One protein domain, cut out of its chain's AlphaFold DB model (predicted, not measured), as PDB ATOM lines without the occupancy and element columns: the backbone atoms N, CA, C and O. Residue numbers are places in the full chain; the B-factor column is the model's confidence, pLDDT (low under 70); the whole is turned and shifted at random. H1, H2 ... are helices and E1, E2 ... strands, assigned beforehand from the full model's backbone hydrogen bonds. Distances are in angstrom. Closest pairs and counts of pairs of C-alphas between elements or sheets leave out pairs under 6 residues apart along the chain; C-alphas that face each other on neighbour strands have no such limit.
ATOM      1  N   CYS A   2     -17.097 -45.121  15.335       85.00
ATOM      2  CA  CYS A   2     -16.896 -43.803  14.725       85.00
ATOM      3  C   CYS A   2     -16.855 -42.743  15.832       85.00
ATOM      4  O   CYS A   2     -17.629 -42.811  16.787       85.00
ATOM      5  N   LYS A   3     -15.953 -41.768  15.700       86.31
ATOM      6  CA  LYS A   3     -15.934 -40.583  16.570       86.31
ATOM      7  C   LYS A   3     -17.034 -39.589  16.178       86.31
ATOM      8  O   LYS A   3     -17.503 -38.839  17.022       86.31
ATOM      9  N   HIS A   4     -17.441 -39.611  14.909       87.06
ATOM     10  CA  HIS A   4     -18.364 -38.651  14.300       87.06
ATOM     11  C   HIS A   4     -19.842 -39.038  14.473       87.06
ATOM     12  O   HIS A   4     -20.674 -38.180  14.739       87.06
ATOM     13  N   ILE A   5     -20.165 -40.335  14.388       90.75
ATOM     14  CA  ILE A   5     -21.521 -40.888  14.531       90.75
ATOM     15  C   ILE A   5     -21.506 -41.944  15.639       90.75
ATOM     16  O   ILE A   5     -21.037 -43.070  15.442       90.75
ATOM     17  N   LEU A   6     -22.030 -41.590  16.811       87.69
ATOM     18  CA  LEU A   6     -21.961 -42.431  18.012       87.69
ATOM     19  C   LEU A   6     -22.845 -43.680  17.911       87.69
ATOM     20  O   LEU A   6     -22.512 -44.734  18.448       87.69
ATOM     21  N   ASN A   7     -23.959 -43.578  17.191       90.00
ATOM     22  CA  ASN A   7     -24.961 -44.630  17.045       90.00
ATOM     23  C   ASN A   7     -24.833 -45.436  15.740       90.00
ATOM     24  O   ASN A   7     -25.765 -46.148  15.378       90.00
ATOM     25  N   ALA A   8     -23.700 -45.368  15.031       91.00
ATOM     26  CA  ALA A   8     -23.521 -46.069  13.757       91.00
ATOM     27  C   ALA A   8     -23.692 -47.598  13.901       91.00
ATOM     28  O   ALA A   8     -22.857 -48.260  14.525       91.00
ATOM     29  N   GLN A   9     -24.729 -48.168  13.272       90.69
ATOM     30  CA  GLN A   9     -25.108 -49.590  13.384       90.69
ATOM     31  C   GLN A   9     -24.459 -50.516  12.347       90.69
ATOM     32  O   GLN A   9     -24.431 -51.740  12.515       90.69
ATOM     33  N   VAL A  10     -23.929 -49.945  11.271       91.94
ATOM     34  CA  VAL A  10     -23.280 -50.667  10.174       91.94
ATOM     35  C   VAL A  10     -21.880 -50.116   9.939       91.94
ATOM     36  O   VAL A  10     -21.593 -48.969  10.274       91.94
ATOM     37  N   ALA A  11     -21.006 -50.955   9.395       93.38
ATOM     38  CA  ALA A  11     -19.758 -50.531   8.778       93.38
ATOM     39  C   ALA A  11     -19.898 -50.654   7.258       93.38
ATOM     40  O   ALA A  11     -20.490 -51.610   6.760       93.38
ATOM     41  N   ILE A  12     -19.350 -49.695   6.527       91.88
ATOM     42  CA  ILE A  12     -19.403 -49.597   5.073       91.88
ATOM     43  C   ILE A  12     -18.029 -49.960   4.528       91.88
ATOM     44  O   ILE A  12     -17.002 -49.475   5.012       91.88
ATOM     45  N   ARG A  13     -17.990 -50.818   3.509       92.75
ATOM     46  CA  ARG A  13     -16.747 -51.115   2.801       92.75
ATOM     47  C   ARG A  13     -16.525 -50.084   1.705       92.75
ATOM     48  O   ARG A  13     -17.316 -49.999   0.769       92.75
ATOM     49  N   SER A  14     -15.423 -49.347   1.784       91.94
ATOM     50  CA  SER A  14     -15.086 -48.360   0.763       91.94
ATOM     51  C   SER A  14     -14.720 -49.051  -0.565       91.94
ATOM     52  O   SER A  14     -13.943 -50.016  -0.575       91.94
ATOM     53  N   PRO A  15     -15.242 -48.584  -1.713       90.81
ATOM     54  CA  PRO A  15     -14.908 -49.167  -3.013       90.81
ATOM     55  C   PRO A  15     -13.474 -48.828  -3.451       90.81
ATOM     56  O   PRO A  15     -12.858 -49.608  -4.174       90.81
ATOM     57  N   CYS A  16     -12.922 -47.707  -2.976       89.75
ATOM     58  CA  CYS A  16     -11.577 -47.239  -3.304       89.75
ATOM     59  C   CYS A  16     -10.468 -48.078  -2.648       89.75
ATOM     60  O   CYS A  16      -9.665 -48.688  -3.348       89.75
ATOM     61  N   CYS A  17     -10.428 -48.147  -1.313       89.19
ATOM     62  CA  CYS A  17      -9.357 -48.828  -0.577       89.19
ATOM     63  C   CYS A  17      -9.757 -50.199  -0.017       89.19
ATOM     64  O   CYS A  17      -8.920 -50.874   0.579       89.19
ATOM     65  N   ARG A  18     -11.004 -50.651  -0.239       88.81
ATOM     66  CA  ARG A  18     -11.507 -51.976   0.176       88.81
ATOM     67  C   ARG A  18     -11.441 -52.222   1.690       88.81
ATOM     68  O   ARG A  18     -11.499 -53.376   2.122       88.81
ATOM     69  N   LYS A  19     -11.346 -51.149   2.476       91.75
ATOM     70  CA  LYS A  19     -11.320 -51.152   3.942       91.75
ATOM     71  C   LYS A  19     -12.703 -50.821   4.499       91.75
ATOM     72  O   LYS A  19     -13.579 -50.340   3.780       91.75
ATOM     73  N   TRP A  20     -12.897 -51.113   5.778       92.25
ATOM     74  CA  TRP A  20     -14.156 -50.895   6.481       92.25
ATOM     75  C   TRP A  20     -14.109 -49.600   7.278       92.25
ATOM     76  O   TRP A  20     -13.176 -49.388   8.052       92.25
ATOM     77  N   PHE A  21     -15.138 -48.776   7.123       93.12
ATOM     78  CA  PHE A  21     -15.298 -47.527   7.856       93.12
ATOM     79  C   PHE A  21     -16.733 -47.391   8.343       93.12
ATOM     80  O   PHE A  21     -17.667 -47.876   7.716       93.12
ATOM     81  N   ASP A  22     -16.918 -46.718   9.470       91.19
ATOM     82  CA  ASP A  22     -18.248 -46.491  10.039       91.19
ATOM     83  C   ASP A  22     -18.950 -45.262   9.416       91.19
ATOM     84  O   ASP A  22     -20.168 -45.141   9.492       91.19
ATOM     85  N   CYS A  23     -18.188 -44.332   8.835       89.62
ATOM     86  CA  CYS A  23     -18.651 -43.019   8.382       89.62
ATOM     87  C   CYS A  23     -17.656 -42.443   7.345       89.62
ATOM     88  O   CYS A  23     -16.490 -42.847   7.320       89.62
ATOM     89  N   ALA A  24     -18.097 -41.514   6.487       89.31
ATOM     90  CA  ALA A  24     -17.252 -40.930   5.432       89.31
ATOM     91  C   ALA A  24     -16.079 -40.103   5.994       89.31
ATOM     92  O   ALA A  24     -14.975 -40.142   5.456       89.31
ATOM     93  N   GLU A  25     -16.287 -39.421   7.120       90.56
ATOM     94  CA  GLU A  25     -15.244 -38.650   7.809       90.56
ATOM     95  C   GLU A  25     -14.125 -39.559   8.340       90.56
ATOM     96  O   GLU A  25     -12.948 -39.264   8.154       90.56
ATOM     97  N   CYS A  26     -14.464 -40.738   8.877       91.50
ATOM     98  CA  CYS A  26     -13.468 -41.742   9.270       91.50
ATOM     99  C   CYS A  26     -12.614 -42.256   8.101       91.50
ATOM    100  O   CYS A  26     -11.481 -42.679   8.337       91.50
ATOM    101  N   HIS A  27     -13.140 -42.267   6.870       92.88
ATOM    102  CA  HIS A  27     -12.339 -42.576   5.679       92.88
ATOM    103  C   HIS A  27     -11.388 -41.421   5.362       92.88
ATOM    104  O   HIS A  27     -10.197 -41.665   5.208       92.88
ATOM    105  N   HIS A  28     -11.880 -40.181   5.361       91.44
ATOM    106  CA  HIS A  28     -11.067 -39.002   5.050       91.44
ATOM    107  C   HIS A  28      -9.932 -38.749   6.055       91.44
ATOM    108  O   HIS A  28      -8.868 -38.270   5.679       91.44
ATOM    109  N   GLU A  29     -10.124 -39.103   7.327       91.50
ATOM    110  CA  GLU A  29      -9.074 -39.001   8.350       91.50
ATOM    111  C   GLU A  29      -7.962 -40.047   8.184       91.50
ATOM    112  O   GLU A  29      -6.817 -39.805   8.562       91.50
ATOM    113  N   GLN A  30      -8.294 -41.232   7.663       90.44
ATOM    114  CA  GLN A  30      -7.347 -42.344   7.535       90.44
ATOM    115  C   GLN A  30      -6.694 -42.424   6.155       90.44
ATOM    116  O   GLN A  30      -5.623 -43.014   6.017       90.44
ATOM    117  N   GLU A  31      -7.342 -41.880   5.131       90.56
ATOM    118  CA  GLU A  31      -6.948 -42.023   3.737       90.56
ATOM    119  C   GLU A  31      -6.747 -40.654   3.084       90.56
ATOM    120  O   GLU A  31      -7.513 -39.719   3.277       90.56
ATOM    121  N   THR A  32      -5.731 -40.545   2.233       90.38
ATOM    122  CA  THR A  32      -5.337 -39.286   1.576       90.38
ATOM    123  C   THR A  32      -6.112 -38.979   0.290       90.38
ATOM    124  O   THR A  32      -5.777 -38.033  -0.420       90.38
ATOM    125  N   HIS A  33      -7.127 -39.779  -0.048       89.81
ATOM    126  CA  HIS A  33      -7.873 -39.684  -1.305       89.81
ATOM    127  C   HIS A  33      -9.381 -39.517  -1.062       89.81
ATOM    128  O   HIS A  33      -9.887 -39.953  -0.027       89.81
ATOM    129  N   PRO A  34     -10.129 -38.918  -2.009       88.88
ATOM    130  CA  PRO A  34     -11.578 -38.791  -1.891       88.88
ATOM    131  C   PRO A  34     -12.280 -40.151  -2.013       88.88
ATOM    132  O   PRO A  34     -11.857 -41.025  -2.773       88.88
ATOM    133  N   LEU A  35     -13.384 -40.323  -1.283       89.00
ATOM    134  CA  LEU A  35     -14.198 -41.537  -1.337       89.00
ATOM    135  C   LEU A  35     -14.833 -41.698  -2.729       89.00
ATOM    136  O   LEU A  35     -15.577 -40.831  -3.194       89.00
ATOM    137  N   ALA A  36     -14.548 -42.820  -3.392       87.94
ATOM    138  CA  ALA A  36     -15.152 -43.138  -4.682       87.94
ATOM    139  C   ALA A  36     -16.637 -43.500  -4.511       87.94
ATOM    140  O   ALA A  36     -17.000 -44.232  -3.592       87.94
ATOM    141  N   LYS A  37     -17.486 -43.004  -5.416       85.25
ATOM    142  CA  LYS A  37     -18.918 -43.324  -5.452       85.25
ATOM    143  C   LYS A  37     -19.132 -44.603  -6.263       85.25
ATOM    144  O   LYS A  37     -18.662 -44.689  -7.395       85.25
ATOM    145  N   SER A  38     -19.843 -45.573  -5.699       86.81
ATOM    146  CA  SER A  38     -20.299 -46.781  -6.394       86.81
ATOM    147  C   SER A  38     -21.799 -46.958  -6.187       86.81
ATOM    148  O   SER A  38     -22.320 -46.582  -5.139       86.81
ATOM    149  N   ALA A  39     -22.484 -47.517  -7.188       85.94
ATOM    150  CA  ALA A  39     -23.896 -47.877  -7.066       85.94
ATOM    151  C   ALA A  39     -24.072 -49.061  -6.106       85.94
ATOM    152  O   ALA A  39     -24.919 -49.022  -5.225       85.94
ATOM    153  N   GLU A  40     -23.204 -50.069  -6.196       87.94
ATOM    154  CA  GLU A  40     -23.186 -51.163  -5.229       87.94
ATOM    155  C   GLU A  40     -22.477 -50.730  -3.942       87.94
ATOM    156  O   GLU A  40     -21.285 -50.391  -3.952       87.94
ATOM    157  N   MET A  41     -23.187 -50.792  -2.819       87.62
ATOM    158  CA  MET A  41     -22.638 -50.579  -1.484       87.62
ATOM    159  C   MET A  41     -22.632 -51.891  -0.697       87.62
ATOM    160  O   MET A  41     -23.581 -52.675  -0.722       87.62
ATOM    161  N   ILE A  42     -21.536 -52.150   0.017       91.88
ATOM    162  CA  ILE A  42     -21.388 -53.339   0.861       91.88
ATOM    163  C   ILE A  42     -21.358 -52.891   2.316       91.88
ATOM    164  O   ILE A  42     -20.492 -52.112   2.723       91.88
ATOM    165  N   PHE A  43     -22.279 -53.440   3.098       92.06
ATOM    166  CA  PHE A  43     -22.461 -53.142   4.508       92.06
ATOM    167  C   PHE A  43     -22.147 -54.367   5.363       92.06
ATOM    168  O   PHE A  43     -22.366 -55.507   4.956       92.06
ATOM    169  N   ALA A  44     -21.666 -54.136   6.579       93.75
ATOM    170  CA  ALA A  44     -21.536 -55.134   7.630       93.75
ATOM    171  C   ALA A  44     -22.347 -54.683   8.842       93.75
ATOM    172  O   ALA A  44     -22.081 -53.634   9.426       93.75
ATOM    173  N   CYS A  45     -23.341 -55.478   9.235       93.31
ATOM    174  CA  CYS A  45     -24.164 -55.174  10.402       93.31
ATOM    175  C   CYS A  45     -23.392 -55.446  11.694       93.31
ATOM    176  O   CYS A  45     -22.861 -56.538  11.875       93.31
ATOM    177  N   LYS A  46     -23.381 -54.506  12.645       90.69
ATOM    178  CA  LYS A  46     -22.695 -54.707  13.934       90.69
ATOM    179  C   LYS A  46     -23.440 -55.658  14.872       90.69
ATOM    180  O   LYS A  46     -22.796 -56.326  15.677       90.69
ATOM    181  N   LYS A  47     -24.768 -55.776  14.730       90.44
ATOM    182  CA  LYS A  47     -25.611 -56.680  15.533       90.44
ATOM    183  C   LYS A  47     -25.389 -58.149  15.165       90.44
ATOM    184  O   LYS A  47     -25.116 -58.962  16.041       90.44
ATOM    185  N   CYS A  48     -25.473 -58.493  13.876       92.69
ATOM    186  CA  CYS A  48     -25.351 -59.883  13.413       92.69
ATOM    187  C   CYS A  48     -23.989 -60.234  12.795       92.69
ATOM    188  O   CYS A  48     -23.751 -61.402  12.496       92.69
ATOM    189  N   LYS A  49     -23.100 -59.250  12.591       89.94
ATOM    190  CA  LYS A  49     -21.764 -59.393  11.975       89.94
ATOM    191  C   LYS A  49     -21.765 -59.978  10.557       89.94
ATOM    192  O   LYS A  49     -20.707 -60.321  10.034       89.94
ATOM    193  N   LYS A  50     -22.930 -60.075   9.912       91.56
ATOM    194  CA  LYS A  50     -23.060 -60.532   8.526       91.56
ATOM    195  C   LYS A  50     -22.897 -59.360   7.563       91.56
ATOM    196  O   LYS A  50     -23.360 -58.248   7.833       91.56
ATOM    197  N   CYS A  51     -22.226 -59.636   6.449       92.56
ATOM    198  CA  CYS A  51     -22.044 -58.692   5.357       92.56
ATOM    199  C   CYS A  51     -23.167 -58.869   4.334       92.56
ATOM    200  O   CYS A  51     -23.497 -60.001   3.986       92.56
ATOM    201  N   PHE A  52     -23.718 -57.769   3.838       91.69
ATOM    202  CA  PHE A  52     -24.745 -57.760   2.802       91.69
ATOM    203  C   PHE A  52     -24.457 -56.651   1.787       91.69
ATOM    204  O   PHE A  52     -23.754 -55.683   2.083       91.69
ATOM    205  N   ARG A  53     -24.967 -56.822   0.568       90.31
ATOM    206  CA  ARG A  53     -24.858 -55.841  -0.515       90.31
ATOM    207  C   ARG A  53     -26.214 -55.167  -0.694       90.31
ATOM    208  O   ARG A  53     -27.237 -55.845  -0.603       90.31
ATOM    209  N   LYS A  54     -26.196 -53.861  -0.932       87.12
ATOM    210  CA  LYS A  54     -27.363 -53.065  -1.300       87.12
ATOM    211  C   LYS A  54     -27.009 -52.171  -2.482       87.12
ATOM    212  O   LYS A  54     -25.889 -51.656  -2.533       87.12
ATOM    213  N   ASP A  55     -27.947 -51.983  -3.393       87.12
ATOM    214  CA  ASP A  55     -27.811 -51.026  -4.482       87.12
ATOM    215  C   ASP A  55     -28.293 -49.650  -4.014       87.12
ATOM    216  O   ASP A  55     -29.353 -49.508  -3.421       87.12
ATOM    217  N   ALA A  56     -27.474 -48.625  -4.230       79.25
ATOM    218  CA  ALA A  56     -27.733 -47.249  -3.812       79.25
ATOM    219  C   ALA A  56     -28.678 -46.493  -4.761       79.25
ATOM    220  O   ALA A  56     -29.086 -45.376  -4.451       79.25
ATOM    221  N   SER A  57     -28.945 -47.052  -5.944       81.25
ATOM    222  CA  SER A  57     -29.728 -46.403  -7.002       81.25
ATOM    223  C   SER A  57     -31.233 -46.457  -6.739       81.25
ATOM    224  O   SER A  57     -31.947 -45.530  -7.107       81.25
ATOM    225  N   GLU A  58     -31.699 -47.530  -6.106       75.12
ATOM    226  CA  GLU A  58     -33.098 -47.782  -5.769       75.12
ATOM    227  C   GLU A  58     -33.143 -47.986  -4.257       75.12
ATOM    228  O   GLU A  58     -32.821 -49.062  -3.770       75.12
ATOM    229  N   PHE A  59     -33.403 -46.911  -3.511       72.25
ATOM    230  CA  PHE A  59     -33.466 -46.963  -2.052       72.25
ATOM    231  C   PHE A  59     -34.936 -46.988  -1.635       72.25
ATOM    232  O   PHE A  59     -35.611 -45.957  -1.677       72.25
ATOM    233  N   GLU A  60     -35.442 -48.171  -1.291       79.19
ATOM    234  CA  GLU A  60     -36.807 -48.364  -0.798       79.19
ATOM    235  C   GLU A  60     -36.839 -48.474   0.736       79.19
ATOM    236  O   GLU A  60     -35.836 -48.761   1.383       79.19
ATOM    237  N   GLU A  61     -38.012 -48.301   1.347       76.88
ATOM    238  CA  GLU A  61     -38.204 -48.378   2.810       76.88
ATOM    239  C   GLU A  61     -37.820 -49.766   3.380       76.88
ATOM    240  O   GLU A  61     -37.329 -49.904   4.501       76.88
ATOM    241  N   SER A  62     -37.937 -50.819   2.561       78.06
ATOM    242  CA  SER A  62     -37.466 -52.174   2.899       78.06
ATOM    243  C   SER A  62     -35.940 -52.263   3.032       78.06
ATOM    244  O   SER A  62     -35.406 -53.198   3.639       78.06
ATOM    245  N   ASP A  63     -35.213 -51.302   2.465       82.44
ATOM    246  CA  ASP A  63     -33.757 -51.285   2.434       82.44
ATOM    247  C   ASP A  63     -33.131 -50.676   3.678       82.44
ATOM    248  O   ASP A  63     -31.928 -50.826   3.873       82.44
ATOM    249  N   GLU A  64     -33.942 -50.103   4.564       88.38
ATOM    250  CA  GLU A  64     -33.516 -49.524   5.838       88.38
ATOM    251  C   GLU A  64     -33.114 -50.583   6.882       88.38
ATOM    252  O   GLU A  64     -32.476 -50.281   7.901       88.38
ATOM    253  N   TYR A  65     -33.455 -51.847   6.621       89.00
ATOM    254  CA  TYR A  65     -33.262 -52.969   7.530       89.00
ATOM    255  C   TYR A  65     -32.191 -53.941   7.039       89.00
ATOM    256  O   TYR A  65     -32.020 -54.224   5.851       89.00
ATOM    257  N   CYS A  66     -31.452 -54.510   7.991       90.56
ATOM    258  CA  CYS A  66     -30.518 -55.584   7.690       90.56
ATOM    259  C   CYS A  66     -31.284 -56.880   7.344       90.56
ATOM    260  O   CYS A  66     -31.968 -57.400   8.227       90.56
ATOM    261  N   PRO A  67     -31.045 -57.511   6.174       89.38
ATOM    262  CA  PRO A  67     -31.793 -58.687   5.696       89.38
ATOM    263  C   PRO A  67     -31.579 -59.963   6.530       89.38
ATOM    264  O   PRO A  67     -32.101 -61.028   6.215       89.38
ATOM    265  N   HIS A  68     -30.737 -59.900   7.562       88.56
ATOM    266  CA  HIS A  68     -30.393 -61.047   8.392       88.56
ATOM    267  C   HIS A  68     -30.899 -60.967   9.830       88.56
ATOM    268  O   HIS A  68     -30.875 -61.986  10.517       88.56
ATOM    269  N   CYS A  69     -31.224 -59.778  10.335       90.94
ATOM    270  CA  CYS A  69     -31.571 -59.596  11.751       90.94
ATOM    271  C   CYS A  69     -32.546 -58.443  12.008       90.94
ATOM    272  O   CYS A  69     -32.673 -58.028  13.164       90.94
ATOM    273  N   ASP A  70     -33.134 -57.897  10.937       86.50
ATOM    274  CA  ASP A  70     -34.059 -56.758  10.925       86.50
ATOM    275  C   ASP A  70     -33.583 -55.574  11.767       86.50
ATOM    276  O   ASP A  70     -34.351 -54.848  12.390       86.50
ATOM    277  N   ASN A  71     -32.266 -55.379  11.827       88.19
ATOM    278  CA  ASN A  71     -31.713 -54.213  12.485       88.19
ATOM    279  C   ASN A  71     -31.890 -53.006  11.572       88.19
ATOM    280  O   ASN A  71     -31.284 -52.979  10.498       88.19
ATOM    281  N   HIS A  72     -32.667 -52.030  12.027       89.12
ATOM    282  CA  HIS A  72     -32.805 -50.742  11.369       89.12
ATOM    283  C   HIS A  72     -31.463 -50.002  11.419       89.12
ATOM    284  O   HIS A  72     -30.923 -49.754  12.502       89.12
ATOM    285  N   PHE A  73     -30.870 -49.733  10.258       86.56
ATOM    286  CA  PHE A  73     -29.544 -49.116  10.172       86.56
ATOM    287  C   PHE A  73     -29.560 -47.700   9.593       86.56
ATOM    288  O   PHE A  73     -28.563 -46.993   9.747       86.56
ATOM    289  N   VAL A  74     -30.670 -47.279   8.987       86.75
ATOM    290  CA  VAL A  74     -30.898 -45.906   8.525       86.75
ATOM    291  C   VAL A  74     -31.542 -45.116   9.662       86.75
ATOM    292  O   VAL A  74     -32.745 -44.932   9.733       86.75
ATOM    293  N   ILE A  75     -30.727 -44.691  10.621       88.62
ATOM    294  CA  ILE A  75     -31.189 -43.932  11.790       88.62
ATOM    295  C   ILE A  75     -30.567 -42.543  11.816       88.62
ATOM    296  O   ILE A  75     -29.467 -42.343  11.298       88.62
ATOM    297  N   ASP A  76     -31.240 -41.606  12.485       87.19
ATOM    298  CA  ASP A  76     -30.723 -40.254  12.688       87.19
ATOM    299  C   ASP A  76     -29.344 -40.290  13.344       87.19
ATOM    300  O   ASP A  76     -29.143 -40.904  14.396       87.19
ATOM    301  N   ALA A  77     -28.375 -39.628  12.716       86.19
ATOM    302  CA  ALA A  77     -27.004 -39.619  13.193       86.19
ATOM    303  C   ALA A  77     -26.892 -38.829  14.508       86.19
ATOM    304  O   ALA A  77     -27.111 -37.618  14.552       86.19
ATOM    305  N   VAL A  78     -26.493 -39.510  15.584       87.88
ATOM    306  CA  VAL A  78     -26.176 -38.877  16.867       87.88
ATOM    307  C   VAL A  78     -24.726 -38.417  16.825       87.88
ATOM    308  O   VAL A  78     -23.796 -39.222  16.948       87.88
ATOM    309  N   THR A  79     -24.543 -37.112  16.652       86.38
ATOM    310  CA  THR A  79     -23.235 -36.459  16.705       86.38
ATOM    311  C   THR A  79     -22.882 -36.061  18.143       86.38
ATOM    312  O   THR A  79     -23.768 -35.700  18.930       86.38
ATOM    313  N   PRO A  80     -21.597 -36.131  18.533       83.81
ATOM    314  CA  PRO A  80     -21.166 -35.675  19.848       83.81
ATOM    315  C   PRO A  80     -21.391 -34.162  19.971       83.81
ATOM    316  O   PRO A  80     -20.799 -33.371  19.239       83.81
ATOM    317  N   LYS A  81     -22.248 -33.745  20.908       80.06
ATOM    318  CA  LYS A  81     -22.444 -32.326  21.227       80.06
ATOM    319  C   LYS A  81     -21.391 -31.898  22.251       80.06
ATOM    320  O   LYS A  81     -21.331 -32.518  23.313       80.06
ATOM    321  N   PRO A  82     -20.581 -30.861  21.981       74.06
ATOM    322  CA  PRO A  82     -19.645 -30.353  22.973       74.06
ATOM    323  C   PRO A  82     -20.435 -29.713  24.120       74.06
ATOM    324  O   PRO A  82     -21.022 -28.644  23.966       74.06
ATOM    325  N   THR A  83     -20.486 -30.380  25.271       73.12
ATOM    326  CA  THR A  83     -21.049 -29.819  26.504       73.12
ATOM    327  C   THR A  83     -19.916 -29.284  27.367       73.12
ATOM    328  O   THR A  83     -19.069 -30.061  27.806       73.12
ATOM    329  N   LEU A  84     -19.901 -27.974  27.625       76.56
ATOM    330  CA  LEU A  84     -18.998 -27.372  28.605       76.56
ATOM    331  C   LEU A  84     -19.519 -27.712  30.006       76.56
ATOM    332  O   LEU A  84     -20.519 -27.149  30.449       76.56
ATOM    333  N   GLN A  85     -18.878 -28.663  30.676       72.56
ATOM    334  CA  GLN A  85     -19.144 -28.959  32.081       72.56
ATOM    335  C   GLN A  85     -18.178 -28.132  32.929       72.56
ATOM    336  O   GLN A  85     -16.970 -28.176  32.713       72.56
ATOM    337  N   VAL A  86     -18.717 -27.339  33.853       75.94
ATOM    338  CA  VAL A  86     -17.916 -26.616  34.843       75.94
ATOM    339  C   VAL A  86     -17.795 -27.531  36.053       75.94
ATOM    340  O   VAL A  86     -18.784 -27.772  36.744       75.94
ATOM    341  N   GLU A  87     -16.605 -28.081  36.278       71.69
ATOM    342  CA  GLU A  87     -16.325 -28.851  37.490       71.69
ATOM    343  C   GLU A  87     -16.246 -27.882  38.676       71.69
ATOM    344  O   GLU A  87     -15.365 -27.026  38.741       71.69
ATOM    345  N   GLY A  88     -17.214 -27.976  39.587       74.12
ATOM    346  CA  GLY A  88     -17.163 -27.301  40.880       74.12
ATOM    347  C   GLY A  88     -16.475 -28.205  41.897       74.12
ATOM    348  O   GLY A  88     -16.868 -29.361  42.051       74.12
ATOM    349  N   GLU A  89     -15.459 -27.685  42.583       74.69
ATOM    350  CA  GLU A  89     -14.852 -28.345  43.744       74.69
ATOM    351  C   GLU A  89     -15.860 -28.411  44.915       74.69
ATOM    352  O   GLU A  89     -16.993 -27.932  44.794       74.69
ATOM    353  N   ASP A  90     -15.501 -29.027  46.050       74.69
ATOM    354  CA  ASP A  90     -16.407 -29.098  47.211       74.69
ATOM    355  C   ASP A  90     -16.913 -27.693  47.576       74.69
ATOM    356  O   ASP A  90     -16.137 -26.789  47.891       74.69
ATOM    357  N   VAL A  91     -18.237 -27.528  47.569       75.38
ATOM    358  CA  VAL A  91     -18.950 -26.270  47.835       75.38
ATOM    359  C   VAL A  91     -18.583 -25.671  49.199       75.38
ATOM    360  O   VAL A  91     -18.709 -24.465  49.406       75.38
ATOM    361  N   ARG A  92     -18.124 -26.499  50.149       73.50
ATOM    362  CA  ARG A  92     -17.649 -26.033  51.461       73.50
ATOM    363  C   ARG A  92     -16.266 -25.382  51.416       73.50
ATOM    364  O   ARG A  92     -15.944 -24.624  52.324       73.50
ATOM    365  N   ILE A  93     -15.455 -25.715  50.414       74.81
ATOM    366  CA  ILE A  93     -14.089 -25.209  50.228       74.81
ATOM    367  C   ILE A  93     -14.108 -24.036  49.245       74.81
ATOM    368  O   ILE A  93     -13.483 -23.011  49.513       74.81
ATOM    369  N   ASP A  94     -14.867 -24.152  48.152       69.81
ATOM    370  CA  ASP A  94     -15.014 -23.100  47.149       69.81
ATOM    371  C   ASP A  94     -16.487 -22.751  46.883       69.81
ATOM    372  O   ASP A  94     -17.202 -23.422  46.139       69.81
ATOM    373  N   SER A  95     -16.945 -21.645  47.473       77.19
ATOM    374  CA  SER A  95     -18.314 -21.140  47.326       77.19
ATOM    375  C   SER A  95     -18.501 -20.187  46.138       77.19
ATOM    376  O   SER A  95     -19.573 -19.600  46.002       77.19
ATOM    377  N   ARG A  96     -17.493 -19.993  45.270       78.25
ATOM    378  CA  ARG A  96     -17.552 -19.009  44.165       78.25
ATOM    379  C   ARG A  96     -18.630 -19.307  43.124       78.25
ATOM    380  O   ARG A  96     -19.112 -18.386  42.474       78.25
ATOM    381  N   MET A  97     -19.016 -20.574  42.978       72.25
ATOM    382  CA  MET A  97     -20.053 -21.012  42.036       72.25
ATOM    383  C   MET A  97     -21.468 -20.996  42.643       72.25
ATOM    384  O   MET A  97     -22.431 -21.337  41.955       72.25
ATOM    385  N   LEU A  98     -21.620 -20.607  43.917       78.62
ATOM    386  CA  LEU A  98     -22.908 -20.544  44.606       78.62
ATOM    387  C   LEU A  98     -23.441 -19.106  44.611       78.62
ATOM    388  O   LEU A  98     -22.789 -18.185  45.099       78.62
ATOM    389  N   LYS A  99     -24.655 -18.911  44.095       77.62
ATOM    390  CA  LYS A  99     -25.345 -17.620  44.151       77.62
ATOM    391  C   LYS A  99     -26.109 -17.503  45.474       77.62
ATOM    392  O   LYS A  99     -26.969 -18.334  45.749       77.62
ATOM    393  N   ASP A 100     -25.806 -16.483  46.278       81.00
ATOM    394  CA  ASP A 100     -26.586 -16.147  47.479       81.00
ATOM    395  C   ASP A 100     -27.634 -15.079  47.140       81.00
ATOM    396  O   ASP A 100     -27.298 -13.918  46.908       81.00
ATOM    397  N   ASP A 101     -28.909 -15.465  47.136       79.81
ATOM    398  CA  ASP A 101     -30.025 -14.570  46.809       79.81
ATOM    399  C   ASP A 101     -30.331 -13.528  47.905       79.81
ATOM    400  O   ASP A 101     -31.142 -12.625  47.695       79.81
ATOM    401  N   ARG A 102     -29.697 -13.616  49.084       81.94
ATOM    402  CA  ARG A 102     -29.856 -12.631  50.172       81.94
ATOM    403  C   ARG A 102     -28.943 -11.425  50.000       81.94
ATOM    404  O   ARG A 102     -29.202 -10.367  50.573       81.94
ATOM    405  N   VAL A 103     -27.861 -11.583  49.242       78.06
ATOM    406  CA  VAL A 103     -26.936 -10.494  48.950       78.06
ATOM    407  C   VAL A 103     -27.516  -9.703  47.787       78.06
ATOM    408  O   VAL A 103     -27.722 -10.225  46.693       78.06
ATOM    409  N   ARG A 104     -27.798  -8.419  48.025       71.75
ATOM    410  CA  ARG A 104     -28.225  -7.502  46.969       71.75
ATOM    411  C   ARG A 104     -27.095  -7.434  45.940       71.75
ATOM    412  O   ARG A 104     -26.019  -6.933  46.256       71.75
ATOM    413  N   GLY A 105     -27.331  -7.989  44.749       67.12
ATOM    414  CA  GLY A 105     -26.368  -7.950  43.651       67.12
ATOM    415  C   GLY A 105     -25.929  -6.516  43.375       67.12
ATOM    416  O   GLY A 105     -26.731  -5.587  43.535       67.12
TER     417      GLY A 105
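What this domain is: This is residues 2 to 105 of the 122 residues of the protein "CHY-type domain-containing protein" of Aspergillus ochraceoroseus IBT 24754 (UniProt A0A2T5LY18). With little regular structure, the domain is a small head, with the antiparallel sheet E1 - E2 - E3 and short helices H1 and H2, and a long tail that makes its length. Residues 65 to 105 hold no named element; 90 to 95 and 99 to 105 stand free. The printed part has 104 residues, 26 in named elements, in the order E1, H1, E2, E3, H2; the class is mixed. It is extended, with a radius of gyration of the C-alphas of 22.5 A, spanning 68 by 34 by 24 A.

Where its parts are: E2, residues 40 to 45, is 16.2 A long; E3, residues 51 to 55, 13.7 A. E1, residues 10 to 13, begins at C-alpha 10 (-23.280, -50.667, 10.174). H1 is residues 24 to 30; H2, residues 61 to 64, ends at C-alpha 64 (-33.516, -49.524, 5.838).

How they stand to each other: E1 is antiparallel to E2, with N 11 and O 44 2.9 A apart. E2 and E3 form a hairpin, with N 43 and O 52 2.9 A apart. H1 and H2 are not on the sheet. H1 has 2 of 3 O i to N i+4 pairs within hydrogen-bond range; H2 is too short for one.

The domain as a whole: The farthest C-alphas, Glu 40 and Arg 104, are 68.2 A apart. The printed part has no cut; no link is long. Residues 94 and 105 are under pLDDT 70.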